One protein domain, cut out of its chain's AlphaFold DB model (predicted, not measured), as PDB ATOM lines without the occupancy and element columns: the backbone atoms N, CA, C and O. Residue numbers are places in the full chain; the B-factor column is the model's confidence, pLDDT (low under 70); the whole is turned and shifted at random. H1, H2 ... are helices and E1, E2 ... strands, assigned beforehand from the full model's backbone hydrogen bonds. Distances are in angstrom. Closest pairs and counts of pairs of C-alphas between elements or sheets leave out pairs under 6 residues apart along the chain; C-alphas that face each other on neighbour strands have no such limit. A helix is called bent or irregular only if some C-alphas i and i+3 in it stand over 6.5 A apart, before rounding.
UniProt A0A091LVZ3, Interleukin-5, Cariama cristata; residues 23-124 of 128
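This is residues 23 to 124 of the 128 residues of the protein "Interleukin-5" of Cariama cristata (UniProt A0A091LVZ3). Four helices pack in two crossed pairs, H1 side by side with H5 and H3 with H4 as a helical hairpin, and a short two-stranded ribbon, E1 and E2, covers one side where E1 packs on both H3 and H5. The small helix H2 sits at one end, between H1 and the ribbon, and H4 is strongly kinked. The printed part has 102 residues with five named helices and two named strands, in the order H1 H2 E1 H3 H4 E2 H5; the sheet, E1 - E2, is antiparallel and the class is mostly helix. The whole is compact, with a radius of gyration of the C-alphas of 12.7 A and spans of 36 by 27 by 20 A.

H1, residues 23 to 35, begins with C-alpha 23 at (28.221, 25.114, 22.129) and is 18.4 A long. H2 is residues 39 to 42, and strand E1 is residues 45 to 49. H3, residues 58 to 69, is 16.9 A long. H4, residues 72 to 95, is the longest helix at 28.7 A; it is irregular, with C-alphas 76 and 79 8.0 A apart, and has a kink of 70 degrees near residue 79. Strand E2, residues 103 to 107, is followed directly by H5, residues 108 to 122, 20.6 A long, with C-alpha 122 at (20.077, 26.152, 23.854).

H1, H3, H4 and H5 form a bundle, a group of helices packed together. H1 and H5 touch, closest at the C-alphas of His 34 and Thr 109, 6.1 A, at a shallow tilt of 15 degrees, opposite ways. H1 touches residues 74 to 84 of H4 alone, closest at the C-alphas of Leu 26 and Phe 80, 6.0 A, at a steep tilt of 41 degrees. H3 and H4 form a helical hairpin with a shallow tilt of 15 degrees; their closest C-alphas, Ser 59 and Leu 95, are 6.6 A apart. H3 and H5 only just touch, with 3 pairs of C-alphas within 8 A, the closest Leu 68 and Ala 108 at 6.9 A. H4 and H5 are apart. H2 touches residues 108 to 109 of H5 alone, the C-alphas of Gln 42 and Ala 108 being closest at 5.4 A. The closest C-alphas of E1 and H3, Glu 47 and Gly 64, are 5.5 A apart. E1 and E2 are antiparallel neighbours, with N 46 and O 106 at 2.8 A and N 104 and O 48 at 2.9 A, within hydrogen-bond range. In H1, H3 and H5 every O i to N i+4 pair is within range, in H4 12 of 20 are, and H2 is too short for such a pair.

The C-alphas farthest apart, Lys 39 and Lys 97, are 36.9 A apart. The printed part has no cut and no long link. The mean pLDDT of the printed part is 91.0, and residues 94 to 97 are under 70.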
ATOM      1  N   MET A  23      29.335  25.124  23.087       89.25
ATOM      2  CA  MET A  23      28.221  25.114  22.129       89.25
ATOM      3  C   MET A  23      28.674  25.390  20.691       89.25
ATOM      4  O   MET A  23      28.185  24.745  19.765       89.25
ATOM      5  N   ALA A  24      29.626  26.306  20.488       90.88
ATOM      6  CA  ALA A  24      30.187  26.588  19.165       90.88
ATOM      7  C   ALA A  24      30.963  25.382  18.609       90.88
ATOM      8  O   ALA A  24      30.853  25.060  17.423       90.88
ATOM      9  N   GLU A  25      31.680  24.665  19.477       92.19
ATOM     10  CA  GLU A  25      32.348  23.413  19.110       92.19
ATOM     11  C   GLU A  25      31.343  22.316  18.736       92.19
ATOM     12  O   GLU A  25      31.517  21.650  17.714       92.19
ATOM     13  N   LEU A  26      30.262  22.151  19.513       94.31
ATOM     14  CA  LEU A  26      29.183  21.212  19.187       94.31
ATOM     15  C   LEU A  26      28.573  21.508  17.812       94.31
ATOM     16  O   LEU A  26      28.415  20.595  17.005       94.31
ATOM     17  N   LEU A  27      28.273  22.778  17.523       95.25
ATOM     18  CA  LEU A  27      27.724  23.194  16.232       95.25
ATOM     19  C   LEU A  27      28.699  22.955  15.077       95.25
ATOM     20  O   LEU A  27      28.276  22.502  14.017       95.25
ATOM     21  N   THR A  28      29.993  23.210  15.283       95.25
ATOM     22  CA  THR A  28      31.033  22.953  14.274       95.25
ATOM     23  C   THR A  28      31.123  21.467  13.936       95.25
ATOM     24  O   THR A  28      31.095  21.093  12.764       95.25
ATOM     25  N   LEU A  29      31.174  20.598  14.948       95.75
ATOM     26  CA  LEU A  29      31.225  19.148  14.735       95.75
ATOM     27  C   LEU A  29      29.956  18.635  14.045       95.75
ATOM     28  O   LEU A  29      30.030  17.778  13.165       95.75
ATOM     29  N   LEU A  30      28.796  19.184  14.401       95.31
ATOM     30  CA  LEU A  30      27.526  18.802  13.797       95.31
ATOM     31  C   LEU A  30      27.406  19.269  12.336       95.31
ATOM     32  O   LEU A  30      26.891  18.535  11.493       95.31
ATOM     33  N   GLN A  31      27.954  20.442  12.006       96.38
ATOM     34  CA  GLN A  31      28.082  20.907  10.623       96.38
ATOM     35  C   GLN A  31      28.960  19.950   9.799       96.38
ATOM     36  O   GLN A  31      28.575  19.550   8.703       96.38
ATOM     37  N   GLN A  32      30.092  19.501  10.349       95.44
ATOM     38  CA  GLN A  32      30.960  18.524   9.680       95.44
ATOM     39  C   GLN A  32      30.265  17.169   9.458       95.44
ATOM     40  O   GLN A  32      30.495  16.511   8.439       95.44
ATOM     41  N   MET A  33      29.401  16.735  10.385       94.94
ATOM     42  CA  MET A  33      28.563  15.543  10.185       94.94
ATOM     43  C   MET A  33      27.598  15.725   9.021       94.94
ATOM     44  O   MET A  33      27.465  14.827   8.195       94.94
ATOM     45  N   HIS A  34      26.937  16.882   8.956       94.94
ATOM     46  CA  HIS A  34      25.993  17.205   7.893       94.94
ATOM     47  C   HIS A  34      26.670  17.207   6.514       94.94
ATOM     48  O   HIS A  34      26.160  16.598   5.577       94.94
ATOM     49  N   GLU A  35      27.831  17.855   6.395       93.44
ATOM     50  CA  GLU A  35      28.575  17.983   5.134       93.44
ATOM     51  C   GLU A  35      29.201  16.669   4.663       93.44
ATOM     52  O   GLU A  35      29.279  16.417   3.463       93.44
ATOM     53  N   SER A  36      29.621  15.809   5.592       90.50
ATOM     54  CA  SER A  36      30.237  14.518   5.263       90.50
ATOM     55  C   SER A  36      29.267  13.335   5.309       90.50
ATOM     56  O   SER A  36      29.706  12.181   5.305       90.50
ATOM     57  N   ALA A  37      27.957  13.598   5.359       87.62
ATOM     58  CA  ALA A  37      26.931  12.566   5.425       87.62
ATOM     59  C   ALA A  37      26.974  11.671   4.175       87.62
ATOM     60  O   ALA A  37      26.533  12.059   3.090       87.62
ATOM     61  N   THR A  38      27.486  10.451   4.341       89.19
ATOM     62  CA  THR A  38      27.504   9.423   3.294       89.19
ATOM     63  C   THR A  38      26.097   8.882   3.035       89.19
ATOM     64  O   THR A  38      25.184   9.081   3.841       89.19
ATOM     65  N   LYS A  39      25.908   8.143   1.934       87.62
ATOM     66  CA  LYS A  39      24.624   7.480   1.630       87.62
ATOM     67  C   LYS A  39      24.131   6.605   2.788       87.62
ATOM     68  O   LYS A  39      22.946   6.623   3.099       87.62
ATOM     69  N   ASP A  40      25.033   5.907   3.473       85.00
ATOM     70  CA  ASP A  40      24.685   5.031   4.599       85.00
ATOM     71  C   ASP A  40      24.148   5.817   5.799       85.00
ATOM     72  O   ASP A  40      23.239   5.366   6.493       85.00
ATOM     73  N   VAL A  41      24.678   7.020   6.028       90.06
ATOM     74  CA  VAL A  41      24.150   7.951   7.031       90.06
ATOM     75  C   VAL A  41      22.796   8.490   6.579       90.06
ATOM     76  O   VAL A  41      21.854   8.497   7.360       90.06
ATOM     77  N   GLN A  42      22.666   8.900   5.318       88.25
ATOM     78  CA  GLN A  42      21.414   9.439   4.774       88.25
ATOM     79  C   GLN A  42      20.264   8.419   4.800       88.25
ATOM     80  O   GLN A  42      19.109   8.805   4.953       88.25
ATOM     81  N   ASN A  43      20.563   7.124   4.694       92.06
ATOM     82  CA  ASN A  43      19.562   6.059   4.761       92.06
ATOM     83  C   ASN A  43      19.098   5.744   6.191       92.06
ATOM     84  O   ASN A  43      18.047   5.120   6.361       92.06
ATOM     85  N   LEU A  44      19.842   6.177   7.217       94.31
ATOM     86  CA  LEU A  44      19.445   5.990   8.607       94.31
ATOM     87  C   LEU A  44      18.155   6.771   8.888       94.31
ATOM     88  O   LEU A  44      18.066   7.976   8.634       94.31
ATOM     89  N   ARG A  45      17.158   6.063   9.423       96.56
ATOM     90  CA  ARG A  45      15.881   6.629   9.853       96.56
ATOM     91  C   ARG A  45      15.920   6.873  11.350       96.56
ATOM     92  O   ARG A  45      16.156   5.936  12.105       96.56
ATOM     93  N   ILE A  46      15.704   8.123  11.733       97.31
ATOM     94  CA  ILE A  46      15.801   8.596  13.108       97.31
ATOM     95  C   ILE A  46      14.442   9.141  13.532       97.31
ATOM     96  O   ILE A  46      13.846   9.943  12.803       97.31
ATOM     97  N   GLU A  47      13.972   8.721  14.705       97.00
ATOM     98  CA  GLU A  47      12.810   9.340  15.350       97.00
ATOM     99  C   GLU A  47      13.126  10.809  15.627       97.00
ATOM    100  O   GLU A  47      14.045  11.142  16.376       97.00
ATOM    101  N   THR A  48      12.414  11.696  14.942       96.81
ATOM    102  CA  THR A  48      12.701  13.126  14.933       96.81
ATOM    103  C   THR A  48      11.448  13.878  15.359       96.81
ATOM    104  O   THR A  48      10.418  13.673  14.722       96.81
ATOM    105  N   PRO A  49      11.518  14.768  16.364       95.19
ATOM    106  CA  PRO A  49      10.384  15.602  16.744       95.19
ATOM    107  C   PRO A  49       9.805  16.367  15.561       95.19
ATOM    108  O   PRO A  49      10.564  16.920  14.746       95.19
ATOM    109  N   ASP A  50       8.480  16.434  15.481       93.50
ATOM    110  CA  ASP A  50       7.785  17.219  14.459       93.50
ATOM    111  C   ASP A  50       8.058  18.710  14.649       93.50
ATOM    112  O   ASP A  50       8.491  19.385  13.703       93.50
ATOM    113  N   ASP A  51       7.977  19.178  15.895       90.19
ATOM    114  CA  ASP A  51       8.463  20.483  16.325       90.19
ATOM    115  C   ASP A  51       9.729  20.336  17.183       90.19
ATOM    116  O   ASP A  51       9.751  19.655  18.203       90.19
ATOM    117  N   ILE A  52      10.816  20.976  16.745       87.12
ATOM    118  CA  ILE A  52      12.090  20.970  17.480       87.12
ATOM    119  C   ILE A  52      12.103  21.987  18.629       87.12
ATOM    120  O   ILE A  52      13.021  21.983  19.449       87.12
ATOM    121  N   ASP A  53      11.111  22.875  18.649       83.69
ATOM    122  CA  ASP A  53      10.961  23.949  19.622       83.69
ATOM    123  C   ASP A  53      10.021  23.579  20.765       83.69
ATOM    124  O   ASP A  53       9.965  24.301  21.763       83.69
ATOM    125  N   ASP A  54       9.317  22.455  20.638       87.69
ATOM    126  CA  ASP A  54       8.488  21.932  21.703       87.69
ATOM    127  C   ASP A  54       9.374  21.483  22.871       87.69
ATOM    128  O   ASP A  54      10.224  20.594  22.764       87.69
ATOM    129  N   VAL A  55       9.158  22.118  24.020       84.38
ATOM    130  CA  VAL A  55       9.861  21.825  25.270       84.38
ATOM    131  C   VAL A  55       9.589  20.411  25.782       84.38
ATOM    132  O   VAL A  55      10.360  19.921  26.601       84.38
ATOM    133  N   ASN A  56       8.531  19.755  25.295       88.81
ATOM    134  CA  ASN A  56       8.203  18.365  25.602       88.81
ATOM    135  C   ASN A  56       9.027  17.355  24.785       88.81
ATOM    136  O   ASN A  56       8.986  16.160  25.065       88.81
ATOM    137  N   CYS A  57       9.750  17.810  23.758       90.56
ATOM    138  CA  CYS A  57      10.431  16.951  22.792       90.56
ATOM    139  C   CYS A  57      11.935  16.783  23.027       90.56
ATOM    140  O   CYS A  57      12.615  16.103  22.254       90.56
ATOM    141  N   VAL A  58      12.488  17.386  24.073       90.62
ATOM    142  CA  VAL A  58      13.926  17.414  24.326       90.62
ATOM    143  C   VAL A  58      14.482  16.007  24.601       90.62
ATOM    144  O   VAL A  58      15.541  15.674  24.060       90.62
ATOM    145  N   SER A  59      13.788  15.129  25.336       91.25
ATOM    146  CA  SER A  59      14.210  13.720  25.480       91.25
ATOM    147  C   SER A  59      14.286  13.000  24.137       91.25
ATOM    148  O   SER A  59      15.279  12.321  23.865       91.25
ATOM    149  N   ARG A  60      13.299  13.206  23.259       93.56
ATOM    150  CA  ARG A  60      13.259  12.602  21.919       93.56
ATOM    151  C   ARG A  60      14.418  13.064  21.039       93.56
ATOM    152  O   ARG A  60      14.961  12.268  20.279       93.56
ATOM    153  N   ILE A  61      14.875  14.310  21.189       94.69
ATOM    154  CA  ILE A  61      16.096  14.795  20.522       94.69
ATOM    155  C   ILE A  61      17.319  13.987  20.981       94.69
ATOM    156  O   ILE A  61      18.131  13.568  20.151       94.69
ATOM    157  N   PHE A  62      17.461  13.752  22.288       94.56
ATOM    158  CA  PHE A  62      18.577  12.969  22.823       94.56
ATOM    159  C   PHE A  62      18.519  11.503  22.388       94.56
ATOM    160  O   PHE A  62      19.546  10.944  22.006       94.56
ATOM    161  N   GLU A  63      17.337  10.891  22.374       94.94
ATOM    162  CA  GLU A  63      17.140   9.535  21.849       94.94
ATOM    163  C   GLU A  63      17.502   9.439  20.360       94.94
ATOM    164  O   GLU A  63      18.211   8.517  19.951       94.94
ATOM    165  N   GLY A  64      17.095  10.417  19.547       96.06
ATOM    166  CA  GLY A  64      17.471  10.479  18.135       96.06
ATOM    167  C   GLY A  64      18.987  10.610  17.928       96.06
ATOM    168  O   GLY A  64      19.554  10.004  17.015       96.06
ATOM    169  N   ALA A  65      19.686  11.333  18.809       96.44
ATOM    170  CA  ALA A  65      21.145  11.429  18.769       96.44
ATOM    171  C   ALA A  65      21.824  10.097  19.137       96.44
ATOM    172  O   ALA A  65      22.848   9.746  18.546       96.44
ATOM    173  N   GLU A  66      21.238   9.326  20.054       97.12
ATOM    174  CA  GLU A  66      21.694   7.968  20.356       97.12
ATOM    175  C   GLU A  66      21.502   7.033  19.154       97.12
ATOM    176  O   GLU A  66      22.420   6.282  18.823       97.12
ATOM    177  N   GLN A  67      20.382   7.144  18.429       97.06
ATOM    178  CA  GLN A  67      20.179   6.418  17.168       97.06
ATOM    179  C   GLN A  67      21.232   6.809  16.123       97.06
ATOM    180  O   GLN A  67      21.847   5.927  15.520       97.06
ATOM    181  N   LEU A  68      21.513   8.108  15.954       96.12
ATOM    182  CA  LEU A  68      22.569   8.599  15.060       96.12
ATOM    183  C   LEU A  68      23.932   7.975  15.398       96.12
ATOM    184  O   LEU A  68      24.629   7.492  14.504       96.12
ATOM    185  N   LYS A  69      24.292   7.933  16.687       95.81
ATOM    186  CA  LYS A  69      25.569   7.398  17.188       95.81
ATOM    187  C   LYS A  69      25.809   5.934  16.811       95.81
ATOM    188  O   LYS A  69      26.964   5.524  16.710       95.81
ATOM    189  N   THR A  70      24.753   5.146  16.590       94.25
ATOM    190  CA  THR A  70      24.886   3.721  16.232       94.25
ATOM    191  C   THR A  70      25.516   3.493  14.857       94.25
ATOM    192  O   THR A  70      26.100   2.434  14.618       94.25
ATOM    193  N   ASN A  71      25.450   4.477  13.954       93.81
ATOM    194  CA  ASN A  71      26.040   4.351  12.628       93.81
ATOM    195  C   ASN A  71      27.586   4.340  12.709       93.81
ATOM    196  O   ASN A  71      28.175   5.257  13.286       93.81
ATOM    197  N   PRO A  72      28.285   3.373  12.081       92.88
ATOM    198  CA  PRO A  72      29.749   3.304  12.113       92.88
ATOM    199  C   PRO A  72      30.462   4.576  11.633       92.88
ATOM    200  O   PRO A  72      31.508   4.927  12.181       92.88
ATOM    201  N   ALA A  73      29.889   5.302  10.667       92.12
ATOM    202  CA  ALA A  73      30.439   6.562  10.164       92.12
ATOM    203  C   ALA A  73      30.432   7.682  11.220       92.12
ATOM    204  O   ALA A  73      31.175   8.653  11.085       92.12
ATOM    205  N   MET A  74      29.640   7.538  12.288       93.88
ATOM    206  CA  MET A  74      29.560   8.499  13.388       93.88
ATOM    207  C   MET A  74      30.646   8.301  14.448       93.88
ATOM    208  O   MET A  74      30.884   9.207  15.246       93.88
ATOM    209  N   LYS A  75      31.389   7.184  14.424       92.62
ATOM    210  CA  LYS A  75      32.477   6.913  15.385       92.62
ATOM    211  C   LYS A  75      33.555   8.000  15.396       92.62
ATOM    212  O   LYS A  75      34.048   8.350  16.466       92.62
ATOM    213  N   LYS A  76      33.883   8.573  14.229       94.00
ATOM    214  CA  LYS A  76      34.858   9.678  14.108       94.00
ATOM    215  C   LYS A  76      34.410  10.964  14.819       94.00
ATOM    216  O   LYS A  76      35.233  11.831  15.075       94.00
ATOM    217  N   TYR A  77      33.129  11.066  15.174       95.44
ATOM    218  CA  TYR A  77      32.549  12.181  15.917       95.44
ATOM    219  C   TYR A  77      32.276  11.855  17.391       95.44
ATOM    220  O   TYR A  77      31.458  12.511  18.028       95.44
ATOM    221  N   SER A  78      32.958  10.869  17.977       95.00
ATOM    222  CA  SER A  78      32.808  10.507  19.396       95.00
ATOM    223  C   SER A  78      32.921  11.706  20.351       95.00
ATOM    224  O   SER A  78      32.157  11.801  21.311       95.00
ATOM    225  N   VAL A  79      33.805  12.664  20.048       94.56
ATOM    226  CA  VAL A  79      33.976  13.915  20.811       94.56
ATOM    227  C   VAL A  79      32.693  14.750  20.848       94.56
ATOM    228  O   VAL A  79      32.374  15.326  21.887       94.56
ATOM    229  N   PHE A  80      31.932  14.797  19.747       96.12
ATOM    230  CA  PHE A  80      30.627  15.458  19.734       96.12
ATOM    231  C   PHE A  80      29.687  14.785  20.729       96.12
ATOM    232  O   PHE A  80      29.162  15.466  21.600       96.12
ATOM    233  N   PHE A  81      29.529  13.460  20.656       96.44
ATOM    234  CA  PHE A  81      28.602  12.733  21.529       96.44
ATOM    235  C   PHE A  81      28.983  12.847  23.011       96.44
ATOM    236  O   PHE A  81      28.109  13.008  23.855       96.44
ATOM    237  N   GLN A  82      30.279  12.869  23.336       95.12
ATOM    238  CA  GLN A  82      30.749  13.122  24.704       95.12
ATOM    239  C   GLN A  82      30.368  14.520  25.210       95.12
ATOM    240  O   GLN A  82      29.933  14.674  26.350       95.12
ATOM    241  N   LYS A  83      30.538  15.558  24.382       93.94
ATOM    242  CA  LYS A  83      30.146  16.934  24.734       93.94
ATOM    243  C   LYS A  83      28.627  17.086  24.789       93.94
ATOM    244  O   LYS A  83      28.114  17.794  25.650       93.94
ATOM    245  N   PHE A  84      27.918  16.408  23.895       94.44
ATOM    246  CA  PHE A  84      26.468  16.444  23.809       94.44
ATOM    247  C   PHE A  84      25.814  15.772  25.023       94.44
ATOM    248  O   PHE A  84      24.829  16.287  25.543       94.44
ATOM    249  N   GLU A  85      26.423  14.717  25.570       93.44
ATOM    250  CA  GLU A  85      25.978  14.110  26.831       93.44
ATOM    251  C   GLU A  85      26.089  15.084  28.016       93.44
ATOM    252  O   GLU A  85      25.207  15.137  28.869       93.44
ATOM    253  N   ARG A  86      27.120  15.939  28.054       92.38
ATOM    254  CA  ARG A  86      27.217  16.996  29.083       92.38
ATOM    255  C   ARG A  86      26.096  18.027  28.943       92.38
ATOM    256  O   ARG A  86      25.550  18.476  29.948       92.38
ATOM    257  N   LEU A  87      25.724  18.376  27.707       90.19
ATOM    258  CA  LEU A  87      24.561  19.228  27.441       90.19
ATOM    259  C   LEU A  87      23.271  18.550  27.929       90.19
ATOM    260  O   LEU A  87      22.497  19.175  28.653       90.19
ATOM    261  N   LYS A  88      23.077  17.261  27.630       90.50
ATOM    262  CA  LYS A  88      21.946  16.471  28.140       90.50
ATOM    263  C   LYS A  88      21.851  16.506  29.660       90.50
ATOM    264  O   LYS A  88      20.784  16.795  30.197       90.50
ATOM    265  N   GLN A  89      22.962  16.283  30.355       90.00
ATOM    266  CA  GLN A  89      23.014  16.334  31.819       90.00
ATOM    267  C   GLN A  89      22.624  17.715  32.360       90.00
ATOM    268  O   GLN A  89      21.840  17.799  33.301       90.00
ATOM    269  N   SER A  90      23.087  18.798  31.723       87.38
ATOM    270  CA  SER A  90      22.717  20.165  32.124       87.38
ATOM    271  C   SER A  90      21.227  20.485  31.935       87.38
ATOM    272  O   SER A  90      20.684  21.313  32.661       87.38
ATOM    273  N   LEU A  91      20.559  19.802  30.999       84.25
ATOM    274  CA  LEU A  91      19.134  19.975  30.693       84.25
ATOM    275  C   LEU A  91      18.237  18.932  31.376       84.25
ATOM    276  O   LEU A  91      17.017  19.069  31.371       84.25
ATOM    277  N   THR A  92      18.810  17.903  32.003       78.88
ATOM    278  CA  THR A  92      18.054  16.818  32.651       78.88
ATOM    279  C   THR A  92      17.044  17.311  33.700       78.88
ATOM    280  O   THR A  92      15.924  16.800  33.702       78.88
ATOM    281  N   PRO A  93      17.336  18.331  34.536       72.06
ATOM    282  CA  PRO A  93      16.351  18.860  35.483       72.06
ATOM    283  C   PRO A  93      15.060  19.391  34.836       72.06
ATOM    284  O   PRO A  93      14.008  19.345  35.470       72.06
ATOM    285  N   SER A  94      15.110  19.868  33.584       65.25
ATOM    286  CA  SER A  94      13.920  20.316  32.844       65.25
ATOM    287  C   SER A  94      13.173  19.187  32.123       65.25
ATOM    288  O   SER A  94      12.002  19.368  31.809       65.25
ATOM    289  N   LEU A  95      13.799  18.019  31.921       68.00
ATOM    290  CA  LEU A  95      13.191  16.874  31.218       68.00
ATOM    291  C   LEU A  95      12.138  16.132  32.049       68.00
ATOM    292  O   LEU A  95      11.249  15.493  31.499       68.00
ATOM    293  N   ALA A  96      12.196  16.217  33.381       61.16
ATOM    294  CA  ALA A  96      11.287  15.484  34.272       61.16
ATOM    295  C   ALA A  96       9.803  15.901  34.156       61.16
ATOM    296  O   ALA A  96       8.951  15.318  34.822       61.16
ATOM    297  N   LYS A  97       9.497  16.929  33.353       64.38
ATOM    298  CA  LYS A  97       8.154  17.485  33.148       64.38
ATOM    299  C   LYS A  97       7.665  17.379  31.701       64.38
ATOM    300  O   LYS A  97       6.671  18.021  31.374       64.38
ATOM    301  N   GLU A  98       8.359  16.639  30.840       74.88
ATOM    302  CA  GLU A  98       7.956  16.523  29.439       74.88
ATOM    303  C   GLU A  98       6.601  15.827  29.291       74.88
ATOM    304  O   GLU A  98       6.348  14.771  29.875       74.88
ATOM    305  N   GLY A  99       5.725  16.453  28.509       80.06
ATOM    306  CA  GLY A  99       4.482  15.866  28.034       80.06
ATOM    307  C   GLY A  99       4.688  14.953  26.824       80.06
ATOM    308  O   GLY A  99       5.776  14.438  26.568       80.06
ATOM    309  N   ASN A 100       3.620  14.757  26.053       87.50
ATOM    310  CA  ASN A 100       3.709  14.016  24.799       87.50
ATOM    311  C   ASN A 100       4.508  14.816  23.766       87.50
ATOM    312  O   ASN A 100       4.290  16.012  23.603       87.50
ATOM    313  N   CYS A 101       5.394  14.124  23.056       90.38
ATOM    314  CA  CYS A 101       6.118  14.648  21.909       90.38
ATOM    315  C   CYS A 101       5.800  13.785  20.692       90.38
ATOM    316  O   CYS A 101       6.093  12.583  20.702       90.38
ATOM    317  N   ASP A 102       5.240  14.405  19.658       93.38
ATOM    318  CA  ASP A 102       4.999  13.753  18.377       93.38
ATOM    319  C   ASP A 102       6.299  13.680  17.564       93.38
ATOM    320  O   ASP A 102       7.065  14.648  17.457       93.38
ATOM    321  N   THR A 103       6.570  12.499  17.007       95.00
ATOM    322  CA  THR A 103       7.779  12.229  16.226       95.00
ATOM    323  C   THR A 103       7.452  11.595  14.884       95.00
ATOM    324  O   THR A 103       6.530  10.790  14.751       95.00
ATOM    325  N   GLU A 104       8.300  11.878  13.899       96.19
ATOM    326  CA  GLU A 104       8.286  11.217  12.601       96.19
ATOM    327  C   GLU A 104       9.663  10.624  12.275       96.19
ATOM    328  O   GLU A 104      10.721  11.194  12.572       96.19
ATOM    329  N   ARG A 105       9.671   9.487  11.568       96.44
ATOM    330  CA  ARG A 105      10.895   8.879  11.030       96.44
ATOM    331  C   ARG A 105      11.472   9.665   9.860       96.44
ATOM    332  O   ARG A 105      11.180   9.405   8.685       96.44
ATOM    333  N   LYS A 106      12.403  10.563  10.163       96.25
ATOM    334  CA  LYS A 106      13.150  11.336   9.165       96.25
ATOM    335  C   LYS A 106      14.506  10.703   8.863       96.25
ATOM    336  O   LYS A 106      14.995   9.845   9.590       96.25
ATOM    337  N   ASN A 107      15.113  11.101   7.746       95.62
ATOM    338  CA  ASN A 107      16.497  10.728   7.458       95.62
ATOM    339  C   ASN A 107      17.475  11.456   8.400       95.62
ATOM    340  O   ASN A 107      17.156  12.521   8.941       95.62
ATOM    341  N   ALA A 108      18.684  10.911   8.557       95.56
ATOM    342  CA  ALA A 108      19.680  11.484   9.458       95.56
ATOM    343  C   ALA A 108      20.076  12.921   9.102       95.56
ATOM    344  O   ALA A 108      20.316  13.722   9.998       95.56
ATOM    345  N   THR A 109      20.115  13.288   7.819       95.12
ATOM    346  CA  THR A 109      20.447  14.660   7.402       95.12
ATOM    347  C   THR A 109      19.420  15.666   7.926       95.12
ATOM    348  O   THR A 109      19.792  16.719   8.442       95.12
ATOM    349  N   THR A 110      18.131  15.342   7.837       95.75
ATOM    350  CA  THR A 110      17.042  16.157   8.382       95.75
ATOM    351  C   THR A 110      17.124  16.232   9.901       95.75
ATOM    352  O   THR A 110      17.017  17.326  10.456       95.75
ATOM    353  N   PHE A 111      17.374  15.103  10.569       97.00
ATOM    354  CA  PHE A 111      17.575  15.079  12.016       97.00
ATOM    355  C   PHE A 111      18.754  15.972  12.440       97.00
ATOM    356  O   PHE A 111      18.591  16.833  13.300       97.00
ATOM    357  N   ILE A 112      19.911  15.854  11.779       96.56
ATOM    358  CA  ILE A 112      21.110  16.663  12.051       96.56
ATOM    359  C   ILE A 112      20.811  18.160  11.902       96.56
ATOM    360  O   ILE A 112      21.186  18.948  12.771       96.56
ATOM    361  N   LYS A 113      20.088  18.572  10.849       96.06
ATOM    362  CA  LYS A 113      19.675  19.978  10.673       96.06
ATOM    363  C   LYS A 113      18.824  20.476  11.841       96.06
ATOM    364  O   LYS A 113      19.056  21.577  12.337       96.06
ATOM    365  N   LYS A 114      17.855  19.675  12.290       96.19
ATOM    366  CA  LYS A 114      17.023  20.018  13.448       96.19
ATOM    367  C   LYS A 114      17.847  20.071  14.736       96.19
ATOM    368  O   LYS A 114      17.732  21.037  15.486       96.19
ATOM    369  N   LEU A 115      18.760  19.126  14.938       95.88
ATOM    370  CA  LEU A 115      19.666  19.117  16.083       95.88
ATOM    371  C   LEU A 115      20.558  20.371  16.129       95.88
ATOM    372  O   LEU A 115      20.774  20.940  17.199       95.88
ATOM    373  N   MET A 116      21.013  20.878  14.977       95.31
ATOM    374  CA  MET A 116      21.725  22.160  14.919       95.31
ATOM    375  C   MET A 116      20.847  23.321  15.395       95.31
ATOM    376  O   MET A 116      21.324  24.197  16.113       95.31
ATOM    377  N   THR A 117      19.573  23.351  14.997       94.56
ATOM    378  CA  THR A 117      18.617  24.371  15.454       94.56
ATOM    379  C   THR A 117      18.417  24.305  16.964       94.56
ATOM    380  O   THR A 117      18.513  25.341  17.622       94.56
ATOM    381  N   PHE A 118      18.236  23.103  17.513       93.06
ATOM    382  CA  PHE A 118      18.122  22.885  18.953       93.06
ATOM    383  C   PHE A 118      19.335  23.445  19.713       93.06
ATOM    384  O   PHE A 118      19.178  24.290  20.596       93.06
ATOM    385  N   ILE A 119      20.559  23.073  19.316       92.44
ATOM    386  CA  ILE A 119      21.785  23.533  19.992       92.44
ATOM    387  C   ILE A 119      21.942  25.059  19.883       92.44
ATOM    388  O   ILE A 119      22.289  25.709  20.867       92.44
ATOM    389  N   ARG A 120      21.629  25.663  18.725       91.38
ATOM    390  CA  ARG A 120      21.646  27.133  18.559       91.38
ATOM    391  C   ARG A 120      20.664  27.845  19.486       91.38
ATOM    392  O   ARG A 120      20.905  28.993  19.856       91.38
ATOM    393  N   LYS A 121      19.533  27.218  19.810       87.31
ATOM    394  CA  LYS A 121      18.552  27.776  20.744       87.31
ATOM    395  C   LYS A 121      19.010  27.606  22.183       87.31
ATOM    396  O   LYS A 121      19.014  28.593  22.910       87.31
ATOM    397  N   ALA A 122      19.501  26.423  22.540       83.75
ATOM    398  CA  ALA A 122      20.077  26.152  23.854       83.75
ATOM    399  C   ALA A 122      21.289  27.050  24.172       83.75
ATOM    400  O   ALA A 122      21.547  27.349  25.332       83.75
ATOM    401  N   SER A 123      22.025  27.517  23.154       81.25
ATOM    402  CA  SER A 123      23.159  28.430  23.341       81.25
ATOM    403  C   SER A 123      22.774  29.895  23.560       81.25
ATOM    404  O   SER A 123      23.649  30.703  23.870       81.25
ATOM    405  N   LYS A 124      21.512  30.285  23.332       80.19
ATOM    406  CA  LYS A 124      21.096  31.673  23.554       80.19
ATOM    407  C   LYS A 124      20.934  31.906  25.056       80.19
ATOM    408  O   LYS A 124      20.276  31.097  25.708       80.19
TER     409      LYS A 124